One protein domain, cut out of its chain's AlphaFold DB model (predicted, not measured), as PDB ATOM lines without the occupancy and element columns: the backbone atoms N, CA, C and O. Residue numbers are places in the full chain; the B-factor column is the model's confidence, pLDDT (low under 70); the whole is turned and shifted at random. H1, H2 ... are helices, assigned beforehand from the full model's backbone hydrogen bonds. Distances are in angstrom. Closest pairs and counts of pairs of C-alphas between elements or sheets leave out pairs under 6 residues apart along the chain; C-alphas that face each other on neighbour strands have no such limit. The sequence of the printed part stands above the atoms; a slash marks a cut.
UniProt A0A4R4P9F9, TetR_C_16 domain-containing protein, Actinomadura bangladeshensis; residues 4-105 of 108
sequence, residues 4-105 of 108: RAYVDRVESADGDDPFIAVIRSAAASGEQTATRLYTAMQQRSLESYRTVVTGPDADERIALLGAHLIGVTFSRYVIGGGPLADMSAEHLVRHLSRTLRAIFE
ATOM      1  N   ARG A   4      17.908  44.288  49.479       51.12
ATOM      2  CA  ARG A   4      18.566  44.561  50.761       51.12
ATOM      3  C   ARG A   4      17.595  45.090  51.815       51.12
ATOM      4  O   ARG A   4      17.567  44.549  52.904       51.12
ATOM      5  N   ALA A   5      16.709  46.021  51.456       59.44
ATOM      6  CA  ALA A   5      15.666  46.498  52.367       59.44
ATOM      7  C   ALA A   5      14.673  45.391  52.777       59.44
ATOM      8  O   ALA A   5      14.136  45.422  53.879       59.44
ATOM      9  N   TYR A   6      14.422  44.414  51.900       56.53
ATOM     10  CA  TYR A   6      13.623  43.236  52.243       56.53
ATOM     11  C   TYR A   6      14.345  42.327  53.246       56.53
ATOM     12  O   TYR A   6      13.738  41.921  54.232       56.53
ATOM     13  N   VAL A   7      15.627  42.030  53.012       56.44
ATOM     14  CA  VAL A   7      16.437  41.176  53.897       56.44
ATOM     15  C   VAL A   7      16.658  41.838  55.252       56.44
ATOM     16  O   VAL A   7      16.385  41.208  56.263       56.44
ATOM     17  N   ASP A   8      17.030  43.118  55.280       63.72
ATOM     18  CA  ASP A   8      17.251  43.859  56.526       63.72
ATOM     19  C   ASP A   8      15.987  43.857  57.403       63.72
ATOM     20  O   ASP A   8      16.083  43.660  58.607       63.72
ATOM     21  N   ARG A   9      14.790  43.972  56.801       64.56
ATOM     22  CA  ARG A   9      13.503  43.873  57.512       64.56
ATOM     23  C   ARG A   9      13.266  42.491  58.125       64.56
ATOM     24  O   ARG A   9      12.681  42.386  59.195       64.56
ATOM     25  N   VAL A  10      13.651  41.435  57.414       54.44
ATOM     26  CA  VAL A  10      13.464  40.044  57.856       54.44
ATOM     27  C   VAL A  10      14.499  39.651  58.913       54.44
ATOM     28  O   VAL A  10      14.204  38.810  59.752       54.44
ATOM     29  N   GLU A  11      15.682  40.265  58.904       57.41
ATOM     30  CA  GLU A  11      16.760  39.976  59.858       57.41
ATOM     31  C   GLU A  11      16.736  40.857  61.108       57.41
ATOM     32  O   GLU A  11      17.172  40.412  62.164       57.41
ATOM     33  N   SER A  12      16.183  42.073  61.032       58.66
ATOM     34  CA  SER A  12      15.912  42.906  62.214       58.66
ATOM     35  C   SER A  12      14.747  42.390  63.061       58.66
ATOM     36  O   SER A  12      14.527  42.859  64.176       58.66
ATOM     37  N   ALA A  13      13.964  41.471  62.502       51.72
ATOM     38  CA  ALA A  13      12.891  40.781  63.184       51.72
ATOM     39  C   ALA A  13      13.480  39.684  64.087       51.72
ATOM     40  O   ALA A  13      13.546  38.515  63.703       51.72
ATOM     41  N   ASP A  14      13.877  40.052  65.309       47.31
ATOM     42  CA  ASP A  14      13.935  39.080  66.406       47.31
ATOM     43  C   ASP A  14      12.570  38.377  66.523       47.31
ATOM     44  O   ASP A  14      11.551  38.895  66.065       47.31
ATOM     45  N   GLY A  15      12.548  37.173  67.102       50.62
ATOM     46  CA  GLY A  15      11.440  36.203  67.049       50.62
ATOM     47  C   GLY A  15      10.020  36.660  67.447       50.62
ATOM     48  O   GLY A  15       9.116  35.832  67.358       50.62
ATOM     49  N   ASP A  16       9.829  37.929  67.815       47.06
ATOM     50  CA  ASP A  16       8.572  38.607  68.148       47.06
ATOM     51  C   ASP A  16       8.006  39.504  67.028       47.06
ATOM     52  O   ASP A  16       6.977  40.154  67.233       47.06
ATOM     53  N   ASP A  17       8.609  39.554  65.830       55.12
ATOM     54  CA  ASP A  17       7.972  40.262  64.714       55.12
ATOM     55  C   ASP A  17       6.618  39.597  64.383       55.12
ATOM     56  O   ASP A  17       6.583  38.406  64.032       55.12
ATOM     57  N   PRO A  18       5.494  40.345  64.452       54.41
ATOM     58  CA  PRO A  18       4.156  39.811  64.208       54.41
ATOM     59  C   PRO A  18       4.047  39.080  62.868       54.41
ATOM     60  O   PRO A  18       3.280  38.134  62.726       54.41
ATOM     61  N   PHE A  19       4.833  39.488  61.876       52.28
ATOM     62  CA  PHE A  19       4.879  38.893  60.555       52.28
ATOM     63  C   PHE A  19       5.523  37.499  60.560       52.28
ATOM     64  O   PHE A  19       4.962  36.554  60.000       52.28
ATOM     65  N   ILE A  20       6.669  37.343  61.228       56.94
ATOM     66  CA  ILE A  20       7.354  36.050  61.366       56.94
ATOM     67  C   ILE A  20       6.544  35.113  62.265       56.94
ATOM     68  O   ILE A  20       6.387  33.935  61.934       56.94
ATOM     69  N   ALA A  21       5.963  35.638  63.346       63.09
ATOM     70  CA  ALA A  21       5.085  34.892  64.241       63.09
ATOM     71  C   ALA A  21       3.849  34.348  63.507       63.09
ATOM     72  O   ALA A  21       3.504  33.176  63.659       63.09
ATOM     73  N   VAL A  22       3.223  35.153  62.643       58.44
ATOM     74  CA  VAL A  22       2.069  34.724  61.842       58.44
ATOM     75  C   VAL A  22       2.462  33.680  60.795       58.44
ATOM     76  O   VAL A  22       1.741  32.697  60.639       58.44
ATOM     77  N   ILE A  23       3.600  33.825  60.108       57.78
ATOM     78  CA  ILE A  23       4.079  32.803  59.157       57.78
ATOM     79  C   ILE A  23       4.336  31.476  59.873       57.78
ATOM     80  O   ILE A  23       3.882  30.427  59.411       57.78
ATOM     81  N   ARG A  24       5.032  31.515  61.011       61.12
ATOM     82  CA  ARG A  24       5.387  30.323  61.789       61.12
ATOM     83  C   ARG A  24       4.139  29.658  62.380       61.12
ATOM     84  O   ARG A  24       3.984  28.445  62.273       61.12
ATOM     85  N   SER A  25       3.203  30.454  62.905       60.44
ATOM     86  CA  SER A  25       1.891  29.989  63.370       60.44
ATOM     87  C   SER A  25       1.094  29.352  62.238       60.44
ATOM     88  O   SER A  25       0.515  28.288  62.423       60.44
ATOM     89  N   ALA A  26       1.058  29.966  61.057       57.03
ATOM     90  CA  ALA A  26       0.290  29.461  59.929       57.03
ATOM     91  C   ALA A  26       0.896  28.178  59.334       57.03
ATOM     92  O   ALA A  26       0.151  27.308  58.887       57.03
ATOM     93  N   ALA A  27       2.224  28.034  59.370       55.81
ATOM     94  CA  ALA A  27       2.912  26.795  59.020       55.81
ATOM     95  C   ALA A  27       2.635  25.668  60.027       55.81
ATOM     96  O   ALA A  27       2.419  24.529  59.626       55.81
ATOM     97  N   ALA A  28       2.573  25.994  61.322       59.56
ATOM     98  CA  ALA A  28       2.212  25.047  62.376       59.56
ATOM     99  C   ALA A  28       0.717  24.659  62.364       59.56
ATOM    100  O   ALA A  28       0.365  23.578  62.822       59.56
ATOM    101  N   SER A  29      -0.161  25.522  61.834       56.91
ATOM    102  CA  SER A  29      -1.628  25.356  61.879       56.91
ATOM    103  C   SER A  29      -2.229  24.597  60.689       56.91
ATOM    104  O   SER A  29      -3.444  24.424  60.634       56.91
ATOM    105  N   GLY A  30      -1.411  24.146  59.734       49.28
ATOM    106  CA  GLY A  30      -1.879  23.429  58.548       49.28
ATOM    107  C   GLY A  30      -2.144  24.355  57.357       49.28
ATOM    108  O   GLY A  30      -3.136  25.076  57.309       49.28
ATOM    109  N   GLU A  31      -1.211  24.301  56.405       52.72
ATOM    110  CA  GLU A  31      -1.252  24.575  54.956       52.72
ATOM    111  C   GLU A  31      -2.117  25.736  54.407       52.72
ATOM    112  O   GLU A  31      -1.613  26.580  53.663       52.72
ATOM    113  N   GLN A  32      -3.399  25.848  54.752       51.56
ATOM    114  CA  GLN A  32      -4.352  26.735  54.079       51.56
ATOM    115  C   GLN A  32      -4.217  28.214  54.483       51.56
ATOM    116  O   GLN A  32      -4.342  29.100  53.637       51.56
ATOM    117  N   THR A  33      -3.910  28.513  55.748       47.25
ATOM    118  CA  THR A  33      -3.762  29.905  56.225       47.25
ATOM    119  C   THR A  33      -2.413  30.501  55.823       47.25
ATOM    120  O   THR A  33      -2.356  31.657  55.395       47.25
ATOM    121  N   ALA A  34      -1.342  29.699  55.864       50.38
ATOM    122  CA  ALA A  34      -0.013  30.114  55.416       50.38
ATOM    123  C   ALA A  34      -0.044  30.428  53.923       50.38
ATOM    124  O   ALA A  34       0.349  31.517  53.522       50.38
ATOM    125  N   THR A  35      -0.628  29.537  53.119       50.50
ATOM    126  CA  THR A  35      -0.766  29.705  51.668       50.50
ATOM    127  C   THR A  35      -1.564  30.958  51.294       50.50
ATOM    128  O   THR A  35      -1.198  31.663  50.354       50.50
ATOM    129  N   ARG A  36      -2.622  31.308  52.039       51.91
ATOM    130  CA  ARG A  36      -3.441  32.506  51.758       51.91
ATOM    131  C   ARG A  36      -2.723  33.814  52.076       51.91
ATOM    132  O   ARG A  36      -2.752  34.731  51.258       51.91
ATOM    133  N   LEU A  37      -2.054  33.901  53.224       51.31
ATOM    134  CA  LEU A  37      -1.272  35.086  53.585       51.31
ATOM    135  C   LEU A  37      -0.047  35.242  52.676       51.31
ATOM    136  O   LEU A  37       0.290  36.344  52.245       51.31
ATOM    137  N   TYR A  38       0.553  34.112  52.315       52.88
ATOM    138  CA  TYR A  38       1.623  34.015  51.342       52.88
ATOM    139  C   TYR A  38       1.188  34.555  49.966       52.88
ATOM    140  O   TYR A  38       1.856  35.406  49.380       52.88
ATOM    141  N   THR A  39       0.022  34.123  49.479       53.84
ATOM    142  CA  THR A  39      -0.571  34.582  48.210       53.84
ATOM    143  C   THR A  39      -0.884  36.080  48.240       53.84
ATOM    144  O   THR A  39      -0.595  36.793  47.278       53.84
ATOM    145  N   ALA A  40      -1.407  36.593  49.358       52.78
ATOM    146  CA  ALA A  40      -1.658  38.022  49.543       52.78
ATOM    147  C   ALA A  40      -0.364  38.857  49.515       52.78
ATOM    148  O   ALA A  40      -0.342  39.973  48.989       52.78
ATOM    149  N   MET A  41       0.736  38.312  50.038       52.94
ATOM    150  CA  MET A  41       2.028  38.989  50.021       52.94
ATOM    151  C   MET A  41       2.722  38.921  48.656       52.94
ATOM    152  O   MET A  41       3.381  39.885  48.253       52.94
ATOM    153  N   GLN A  42       2.521  37.824  47.921       57.91
ATOM    154  CA  GLN A  42       2.929  37.720  46.524       57.91
ATOM    155  C   GLN A  42       2.204  38.768  45.670       57.91
ATOM    156  O   GLN A  42       2.858  39.538  44.977       57.91
ATOM    157  N   GLN A  43       0.880  38.890  45.801       56.94
ATOM    158  CA  GLN A  43       0.079  39.889  45.083       56.94
ATOM    159  C   GLN A  43       0.590  41.327  45.304       56.94
ATOM    160  O   GLN A  43       0.789  42.059  44.338       56.94
ATOM    161  N   ARG A  44       0.895  41.708  46.555       52.91
ATOM    162  CA  ARG A  44       1.428  43.044  46.906       52.91
ATOM    163  C   ARG A  44       2.871  43.290  46.445       52.91
ATOM    164  O   ARG A  44       3.215  44.422  46.121       52.91
ATOM    165  N   SER A  45       3.738  42.274  46.464       56.72
ATOM    166  CA  SER A  45       5.169  42.448  46.153       56.72
ATOM    167  C   SER A  45       5.470  42.346  44.657       56.72
ATOM    168  O   SER A  45       6.359  43.042  44.171       56.72
ATOM    169  N   LEU A  46       4.718  41.527  43.913       62.59
ATOM    170  CA  LEU A  46       4.883  41.357  42.464       62.59
ATOM    171  C   LEU A  46       4.536  42.625  41.679       62.59
ATOM    172  O   LEU A  46       5.166  42.908  40.663       62.59
ATOM    173  N   GLU A  47       3.609  43.438  42.181       65.25
ATOM    174  CA  GLU A  47       3.246  44.715  41.563       65.25
ATOM    175  C   GLU A  47       4.423  45.704  41.524       65.25
ATOM    176  O   GLU A  47       4.636  46.372  40.516       65.25
ATOM    177  N   SER A  48       5.270  45.719  42.559       66.88
ATOM    178  CA  SER A  48       6.510  46.507  42.533       66.88
ATOM    179  C   SER A  48       7.492  46.006  41.470       66.88
ATOM    180  O   SER A  48       8.195  46.813  40.865       66.88
ATOM    181  N   TYR A  49       7.532  44.699  41.202       71.06
ATOM    182  CA  TYR A  49       8.446  44.127  40.211       71.06
ATOM    183  C   TYR A  49       7.998  44.357  38.768       71.06
ATOM    184  O   TYR A  49       8.862  44.451  37.903       71.06
ATOM    185  N   ARG A  50       6.703  44.575  38.506       72.94
ATOM    186  CA  ARG A  50       6.208  44.991  37.176       72.94
ATOM    187  C   ARG A  50       6.800  46.311  36.685       72.94
ATOM    188  O   ARG A  50       6.834  46.557  35.487       72.94
ATOM    189  N   THR A  51       7.283  47.155  37.598       75.12
ATOM    190  CA  THR A  51       7.943  48.422  37.239       75.12
ATOM    191  C   THR A  51       9.419  48.259  36.865       75.12
ATOM    192  O   THR A  51      10.010  49.182  36.314       75.12
ATOM    193  N   VAL A  52      10.021  47.102  37.169       76.31
ATOM    194  CA  VAL A  52      11.470  46.856  37.041       76.31
ATOM    195  C   VAL A  52      11.771  45.731  36.051       76.31
ATOM    196  O   VAL A  52      12.770  45.781  35.340       76.31
ATOM    197  N   VAL A  53      10.913  44.713  35.997       81.19
ATOM    198  CA  VAL A  53      11.024  43.585  35.075       81.19
ATOM    199  C   VAL A  53      10.185  43.899  33.848       81.19
ATOM    200  O   VAL A  53       8.959  43.847  33.884       81.19
ATOM    201  N   THR A  54      10.868  44.251  32.766       81.94
ATOM    202  CA  THR A  54      10.263  44.592  31.477       81.94
ATOM    203  C   THR A  54      10.825  43.706  30.365       81.94
ATOM    204  O   THR A  54      11.821  43.000  30.556       81.94
ATOM    205  N   GLY A  55      10.221  43.787  29.180       84.00
ATOM    206  CA  GLY A  55      10.660  43.045  27.997       84.00
ATOM    207  C   GLY A  55       9.954  41.694  27.847       84.00
ATOM    208  O   GLY A  55       8.891  41.501  28.438       84.00
ATOM    209  N   PRO A  56      10.512  40.781  27.034       84.62
ATOM    210  CA  PRO A  56       9.918  39.472  26.784       84.62
ATOM    211  C   PRO A  56       9.653  38.697  28.076       84.62
ATOM    212  O   PRO A  56      10.453  38.756  29.020       84.62
ATOM    213  N   ASP A  57       8.513  38.003  28.090       85.50
ATOM    214  CA  ASP A  57       8.081  37.073  29.140       85.50
ATOM    215  C   ASP A  57       8.119  37.680  30.554       85.50
ATOM    216  O   ASP A  57       8.451  37.020  31.542       85.50
ATOM    217  N   ALA A  58       7.873  38.992  30.662       84.56
ATOM    218  CA  ALA A  58       8.010  39.719  31.920       84.56
ATOM    219  C   ALA A  58       7.104  39.145  33.019       84.56
ATOM    220  O   ALA A  58       7.554  39.007  34.155       84.56
ATOM    221  N   ASP A  59       5.867  38.764  32.692       81.31
ATOM    222  CA  ASP A  59       4.931  38.192  33.663       81.31
ATOM    223  C   ASP A  59       5.386  36.802  34.142       81.31
ATOM    224  O   ASP A  59       5.368  36.527  35.345       81.31
ATOM    225  N   GLU A  60       5.883  35.950  33.246       82.94
ATOM    226  CA  GLU A  60       6.455  34.640  33.567       82.94
ATOM    227  C   GLU A  60       7.703  34.780  34.444       82.94
ATOM    228  O   GLU A  60       7.864  34.075  35.442       82.94
ATOM    229  N   ARG A  61       8.579  35.735  34.124       84.56
ATOM    230  CA  ARG A  61       9.796  36.026  34.895       84.56
ATOM    231  C   ARG A  61       9.465  36.586  36.275       84.56
ATOM    232  O   ARG A  61      10.088  36.199  37.264       84.56
ATOM    233  N   ILE A  62       8.442  37.431  36.380       81.88
ATOM    234  CA  ILE A  62       7.899  37.908  37.659       81.88
ATOM    235  C   ILE A  62       7.310  36.739  38.467       81.88
ATOM    236  O   ILE A  62       7.547  36.650  39.675       81.88
ATOM    237  N   ALA A  63       6.608  35.800  37.831       78.69
ATOM    238  CA  ALA A  63       6.099  34.604  38.502       78.69
ATOM    239  C   ALA A  63       7.237  33.704  39.026       78.69
ATOM    240  O   ALA A  63       7.192  33.267  40.181       78.69
ATOM    241  N   LEU A  64       8.292  33.490  38.232       83.00
ATOM    242  CA  LEU A  64       9.493  32.737  38.626       83.00
ATOM    243  C   LEU A  64      10.244  33.401  39.786       83.00
ATOM    244  O   LEU A  64      10.643  32.721  40.734       83.00
ATOM    245  N   LEU A  65      10.385  34.730  39.755       82.06
ATOM    246  CA  LEU A  65      10.916  35.518  40.868       82.06
ATOM    247  C   LEU A  65      10.129  35.243  42.150       82.06
ATOM    248  O   LEU A  65      10.709  34.928  43.192       82.06
ATOM    249  N   GLY A  66       8.802  35.353  42.064       75.19
ATOM    250  CA  GLY A  66       7.907  35.086  43.179       75.19
ATOM    251  C   GLY A  66       8.106  33.679  43.734       75.19
ATOM    252  O   GLY A  66       8.267  33.529  44.943       75.19
ATOM    253  N   ALA A  67       8.143  32.664  42.870       79.38
ATOM    254  CA  ALA A  67       8.354  31.266  43.245       79.38
ATOM    255  C   ALA A  67       9.712  31.010  43.912       79.38
ATOM    256  O   ALA A  67       9.800  30.260  44.885       79.38
ATOM    257  N   HIS A  68      10.772  31.663  43.448       82.75
ATOM    258  CA  HIS A  68      12.089  31.501  44.051       82.75
ATOM    259  C   HIS A  68      12.145  32.097  45.465       82.75
ATOM    260  O   HIS A  68      12.609  31.445  46.404       82.75
ATOM    261  N   LEU A  69      11.609  33.309  45.643       78.56
ATOM    262  CA  LEU A  69      11.555  33.971  46.948       78.56
ATOM    263  C   LEU A  69      10.651  33.220  47.942       78.56
ATOM    264  O   LEU A  69      11.000  33.164  49.126       78.56
ATOM    265  N   ILE A  70       9.565  32.581  47.464       73.00
ATOM    266  CA  ILE A  70       8.775  31.596  48.239       73.00
ATOM    267  C   ILE A  70       9.696  30.547  48.825       73.00
ATOM    268  O   ILE A  70       9.772  30.394  50.044       73.00
ATOM    269  N   GLY A  71      10.352  29.797  47.936       77.38
ATOM    270  CA  GLY A  71      11.047  28.574  48.308       77.38
ATOM    271  C   GLY A  71      12.165  28.852  49.299       77.38
ATOM    272  O   GLY A  71      12.299  28.144  50.294       77.38
ATOM    273  N   VAL A  72      12.907  29.941  49.085       81.94
ATOM    274  CA  VAL A  72      13.972  30.370  49.997       81.94
ATOM    275  C   VAL A  72      13.413  30.743  51.368       81.94
ATOM    276  O   VAL A  72      13.936  30.285  52.381       81.94
ATOM    277  N   THR A  73      12.334  31.529  51.416       72.88
ATOM    278  CA  THR A  73      11.722  31.957  52.684       72.88
ATOM    279  C   THR A  73      11.175  30.758  53.460       72.88
ATOM    280  O   THR A  73      11.447  30.611  54.651       72.88
ATOM    281  N   PHE A  74      10.450  29.868  52.782       72.19
ATOM    282  CA  PHE A  74       9.889  28.666  53.389       72.19
ATOM    283  C   PHE A  74      10.988  27.729  53.906       72.19
ATOM    284  O   PHE A  74      10.976  27.341  55.073       72.19
ATOM    285  N   SER A  75      11.993  27.423  53.084       78.94
ATOM    286  CA  SER A  75      13.090  26.541  53.493       78.94
ATOM    287  C   SER A  75      13.876  27.103  54.680       78.94
ATOM    288  O   SER A  75      14.223  26.349  55.585       78.94
ATOM    289  N   ARG A  76      14.158  28.411  54.691       82.62
ATOM    290  CA  ARG A  76      14.998  29.041  55.717       82.62
ATOM    291  C   ARG A  76      14.267  29.284  57.034       82.62
ATOM    292  O   ARG A  76      14.844  29.032  58.083       82.62
ATOM    293  N   TYR A  77      13.025  29.768  56.995       72.69
ATOM    294  CA  TYR A  77      12.328  30.256  58.194       72.69
ATOM    295  C   TYR A  77      11.193  29.354  58.676       72.69
ATOM    296  O   TYR A  77      10.799  29.454  59.836       72.69
ATOM    297  N   VAL A  78      10.650  28.504  57.799       68.38
ATOM    298  CA  VAL A  78       9.565  27.580  58.157       68.38
ATOM    299  C   VAL A  78      10.112  26.193  58.447       68.38
ATOM    300  O   VAL A  78       9.864  25.670  59.528       68.38
ATOM    301  N   ILE A  79      10.874  25.610  57.515       77.50
ATOM    302  CA  ILE A  79      11.545  24.327  57.773       77.50
ATOM    303  C   ILE A  79      12.674  24.523  58.788       77.50
ATOM    304  O   ILE A  79      12.796  23.734  59.719       77.50
ATOM    305  N   GLY A  80      13.491  25.572  58.625       70.62
ATOM    306  CA  GLY A  80      14.512  25.936  59.612       70.62
ATOM    307  C   GLY A  80      15.668  24.940  59.726       70.62
ATOM    308  O   GLY A  80      16.322  24.889  60.762       70.62
ATOM    309  N   GLY A  81      15.917  24.143  58.682       79.81
ATOM    310  CA  GLY A  81      16.996  23.157  58.646       79.81
ATOM    311  C   GLY A  81      17.654  23.039  57.272       79.81
ATOM    312  O   GLY A  81      17.042  23.326  56.239       79.81
ATOM    313  N   GLY A  82      18.910  22.593  57.267       87.00
ATOM    314  CA  GLY A  82      19.711  22.400  56.062       87.00
ATOM    315  C   GLY A  82      20.419  23.673  55.572       87.00
ATOM    316  O   GLY A  82      20.345  24.726  56.206       87.00
ATOM    317  N   PRO A  83      21.079  23.615  54.399       91.38
ATOM    318  CA  PRO A  83      22.045  24.632  53.982       91.38
ATOM    319  C   PRO A  83      21.484  26.053  53.892       91.38
ATOM    320  O   PRO A  83      22.208  27.010  54.135       91.38
ATOM    321  N   LEU A  84      20.203  26.214  53.541       85.06
ATOM    322  CA  LEU A  84      19.567  27.531  53.464       85.06
ATOM    323  C   LEU A  84      19.272  28.138  54.836       85.06
ATOM    324  O   LEU A  84      19.231  29.360  54.926       85.06
ATOM    325  N   ALA A  85      19.065  27.326  55.873       84.56
ATOM    326  CA  ALA A  85      18.918  27.804  57.246       84.56
ATOM    327  C   ALA A  85      20.284  28.174  57.844       84.56
ATOM    328  O   ALA A  85      20.424  29.246  58.427       84.56
ATOM    329  N   ASP A  86      21.302  27.348  57.591       90.62
ATOM    330  CA  ASP A  86      22.651  27.509  58.157       90.62
ATOM    331  C   ASP A  86      23.472  28.622  57.477       90.62
ATOM    332  O   ASP A  86      24.455  29.127  58.023       90.62
ATOM    333  N   MET A  87      23.100  29.007  56.254       92.38
ATOM    334  CA  MET A  87      23.820  30.016  55.479       92.38
ATOM    335  C   MET A  87      23.731  31.395  56.139       92.38
ATOM    336  O   MET A  87      22.653  31.843  56.528       92.38
ATOM    337  N   SER A  88      24.839  32.135  56.191       89.19
ATOM    338  CA  SER A  88      24.792  33.522  56.657       89.19
ATOM    339  C   SER A  88      23.926  34.395  55.745       89.19
ATOM    340  O   SER A  88      23.836  34.167  54.535       89.19
ATOM    341  N   ALA A  89      23.335  35.432  56.334       75.56
ATOM    342  CA  ALA A  89      22.642  36.521  55.651       75.56
ATOM    343  C   ALA A  89      23.354  36.979  54.370       75.56
ATOM    344  O   ALA A  89      22.806  37.005  53.268       75.56
ATOM    345  N   GLU A  90      24.639  37.297  54.520       80.25
ATOM    346  CA  GLU A  90      25.468  37.863  53.469       80.25
ATOM    347  C   GLU A  90      25.720  36.867  52.330       80.25
ATOM    348  O   GLU A  90      25.697  37.238  51.152       80.25
ATOM    349  N   HIS A  91      25.921  35.586  52.658       91.75
ATOM    350  CA  HIS A  91      26.020  34.542  51.642       91.75
ATOM    351  C   HIS A  91      24.702  34.372  50.894       91.75
ATOM    352  O   HIS A  91      24.707  34.324  49.661       91.75
ATOM    353  N   LEU A  92      23.575  34.368  51.607       85.06
ATOM    354  CA  LEU A  92      22.263  34.246  50.987       85.06
ATOM    355  C   LEU A  92      21.979  35.419  50.041       85.06
ATOM    356  O   LEU A  92      21.550  35.197  48.909       85.06
ATOM    357  N   VAL A  93      22.294  36.651  50.449       81.44
ATOM    358  CA  VAL A  93      22.170  37.851  49.604       81.44
ATOM    359  C   VAL A  93      23.000  37.717  48.330       81.44
ATOM    360  O   VAL A  93      22.505  38.043  47.248       81.44
ATOM    361  N   ARG A  94      24.240  37.219  48.417       85.62
ATOM    362  CA  ARG A  94      25.095  37.010  47.238       85.62
ATOM    363  C   ARG A  94      24.508  35.984  46.268       85.62
ATOM    364  O   ARG A  94      24.511  36.237  45.063       85.62
ATOM    365  N   HIS A  95      23.994  34.863  46.771       91.50
ATOM    366  CA  HIS A  95      23.357  33.838  45.937       91.50
ATOM    367  C   HIS A  95      22.059  34.344  45.304       91.50
ATOM    368  O   HIS A  95      21.920  34.285  44.082       91.50
ATOM    369  N   LEU A  96      21.162  34.924  46.106       83.94
ATOM    370  CA  LEU A  96      19.904  35.494  45.627       83.94
ATOM    371  C   LEU A  96      20.148  36.558  44.563       83.94
ATOM    372  O   LEU A  96      19.556  36.486  43.498       83.94
ATOM    373  N   SER A  97      21.061  37.504  44.793       81.88
ATOM    374  CA  SER A  97      21.324  38.587  43.834       81.88
ATOM    375  C   SER A  97      21.727  38.068  42.450       81.88
ATOM    376  O   SER A  97      21.318  38.642  41.443       81.88
ATOM    377  N   ARG A  98      22.495  36.970  42.383       87.88
ATOM    378  CA  ARG A  98      22.859  36.328  41.110       87.88
ATOM    379  C   ARG A  98      21.651  35.687  40.437       87.88
ATOM    380  O   ARG A  98      21.431  35.929  39.255       87.88
ATOM    381  N   THR A  99      20.857  34.922  41.183       87.44
ATOM    382  CA  THR A  99      19.650  34.278  40.647       87.44
ATOM    383  C   THR A  99      18.630  35.310  40.174       87.44
ATOM    384  O   THR A  99      18.079  35.184  39.088       87.44
ATOM    385  N   LEU A 100      18.414  36.374  40.953       83.31
ATOM    386  CA  LEU A 100      17.470  37.430  40.603       83.31
ATOM    387  C   LEU A 100      17.921  38.210  39.370       83.31
ATOM    388  O   LEU A 100      17.084  38.546  38.540       83.31
ATOM    389  N   ARG A 101      19.226  38.451  39.200       84.75
ATOM    390  CA  ARG A 101      19.750  39.075  37.980       84.75
ATOM    391  C   ARG A 101      19.435  38.242  36.738       84.75
ATOM    392  O   ARG A 101      18.950  38.804  35.768       84.75
ATOM    393  N   ALA A 102      19.617  36.923  36.804       85.06
ATOM    394  CA  ALA A 102      19.262  36.030  35.699       85.06
ATOM    395  C   ALA A 102      17.758  36.050  35.374       85.06
ATOM    396  O   ALA A 102      17.370  35.833  34.235       85.06
ATOM    397  N   ILE A 103      16.906  36.335  36.362       81.38
ATOM    398  CA  ILE A 103      15.467  36.516  36.143       81.38
ATOM    399  C   ILE A 103      15.169  37.910  35.567       81.38
ATOM    400  O   ILE A 103      14.243  38.055  34.775       81.38
ATOM    401  N   PHE A 104      15.934  38.942  35.931       78.12
ATOM    402  CA  PHE A 104      15.747  40.336  35.493       78.12
ATOM    403  C   PHE A 104      16.370  40.677  34.137       78.12
ATOM    404  O   PHE A 104      15.926  41.631  33.498       78.12
ATOM    405  N   GLU A 105      17.306  39.877  33.650       79.94
ATOM    406  CA  GLU A 105      17.849  39.998  32.300       79.94
ATOM    407  C   GLU A 105      17.067  39.068  31.352       79.94
ATOM    408  O   GLU A 105      16.877  37.894  31.673       79.94
TER     409      GLU A 105
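This is residues 4 to 105 of the 108 residues of the protein "TetR_C_16 domain-containing protein" of Actinomadura bangladeshensis (UniProt A0A4R4P9F9). A long helix, H4, runs through the middle; H3 and H6 meet it toward its beginning and spread away from it, H3 making an open helical hairpin with it and H6 a narrow V. H2 crosses the wide end of the hairpin, closing a triangle, while H1 is set off beside the beginning of H6 and short H5 packs on the last part of H4. The 102 printed residues hold six named helices, H1 to H6 in chain order, and no named strand: all helix. The whole is compact, radius of gyration of the C-alphas 14.2 A, spanning 39 by 30 by 22 A.

Start with H1, residues 4 to 11: it only just touches H6, residues 89 to 104, with 3 pairs of C-alphas within 8 A, closest Arg 4 and Val 93 at 7.7 A. H2, residues 18 to 28, touches H3, residues 32 to 49, at a steep tilt of 45 degrees; the closest C-alphas, Ala 26 and Ala 34, are 4.6 A apart. H2 is about perpendicular, 78 degrees, to H4, residues 58 to 79, touching its residues 77 to 78 alone; C-alphas 24 and 78 are closest, 6.2 A. The hairpin of H3 and H4 has a steep tilt of 44 degrees, with C-alphas 42 and 66 closest at 6.6 A. H4 touches H6 at a shallow tilt of 20 degrees, opposite ways, closest at C-alphas 61 and 103, 5.8 A. H5, residues 83 to 86, touches H4, C-alphas 85 and 76 closest at 4.4 A. H1 is apart from H3 and H4. Every O i to N i+4 pair is within hydrogen-bond range in H1, H2 and H6, 11 of 14 in H3 and 17 of 18 in H4; H5 is too short for one.

Find C-alpha 4 at (18.566, 44.561, 50.761), where H1 begins. H3 is 25.7 A long with a kink of 26 degrees near residue 43. H4 runs 30.3 A from C-alpha 58 at (8.010, 39.719, 31.920). H6 runs 21.6 A to C-alpha 104 at (15.747, 40.336, 35.493).

C-alphas 16 and 56 are farthest apart, 41.4 A. The printed part has no cut and no long link. Residues 4 to 48 and 78 are under pLDDT 70.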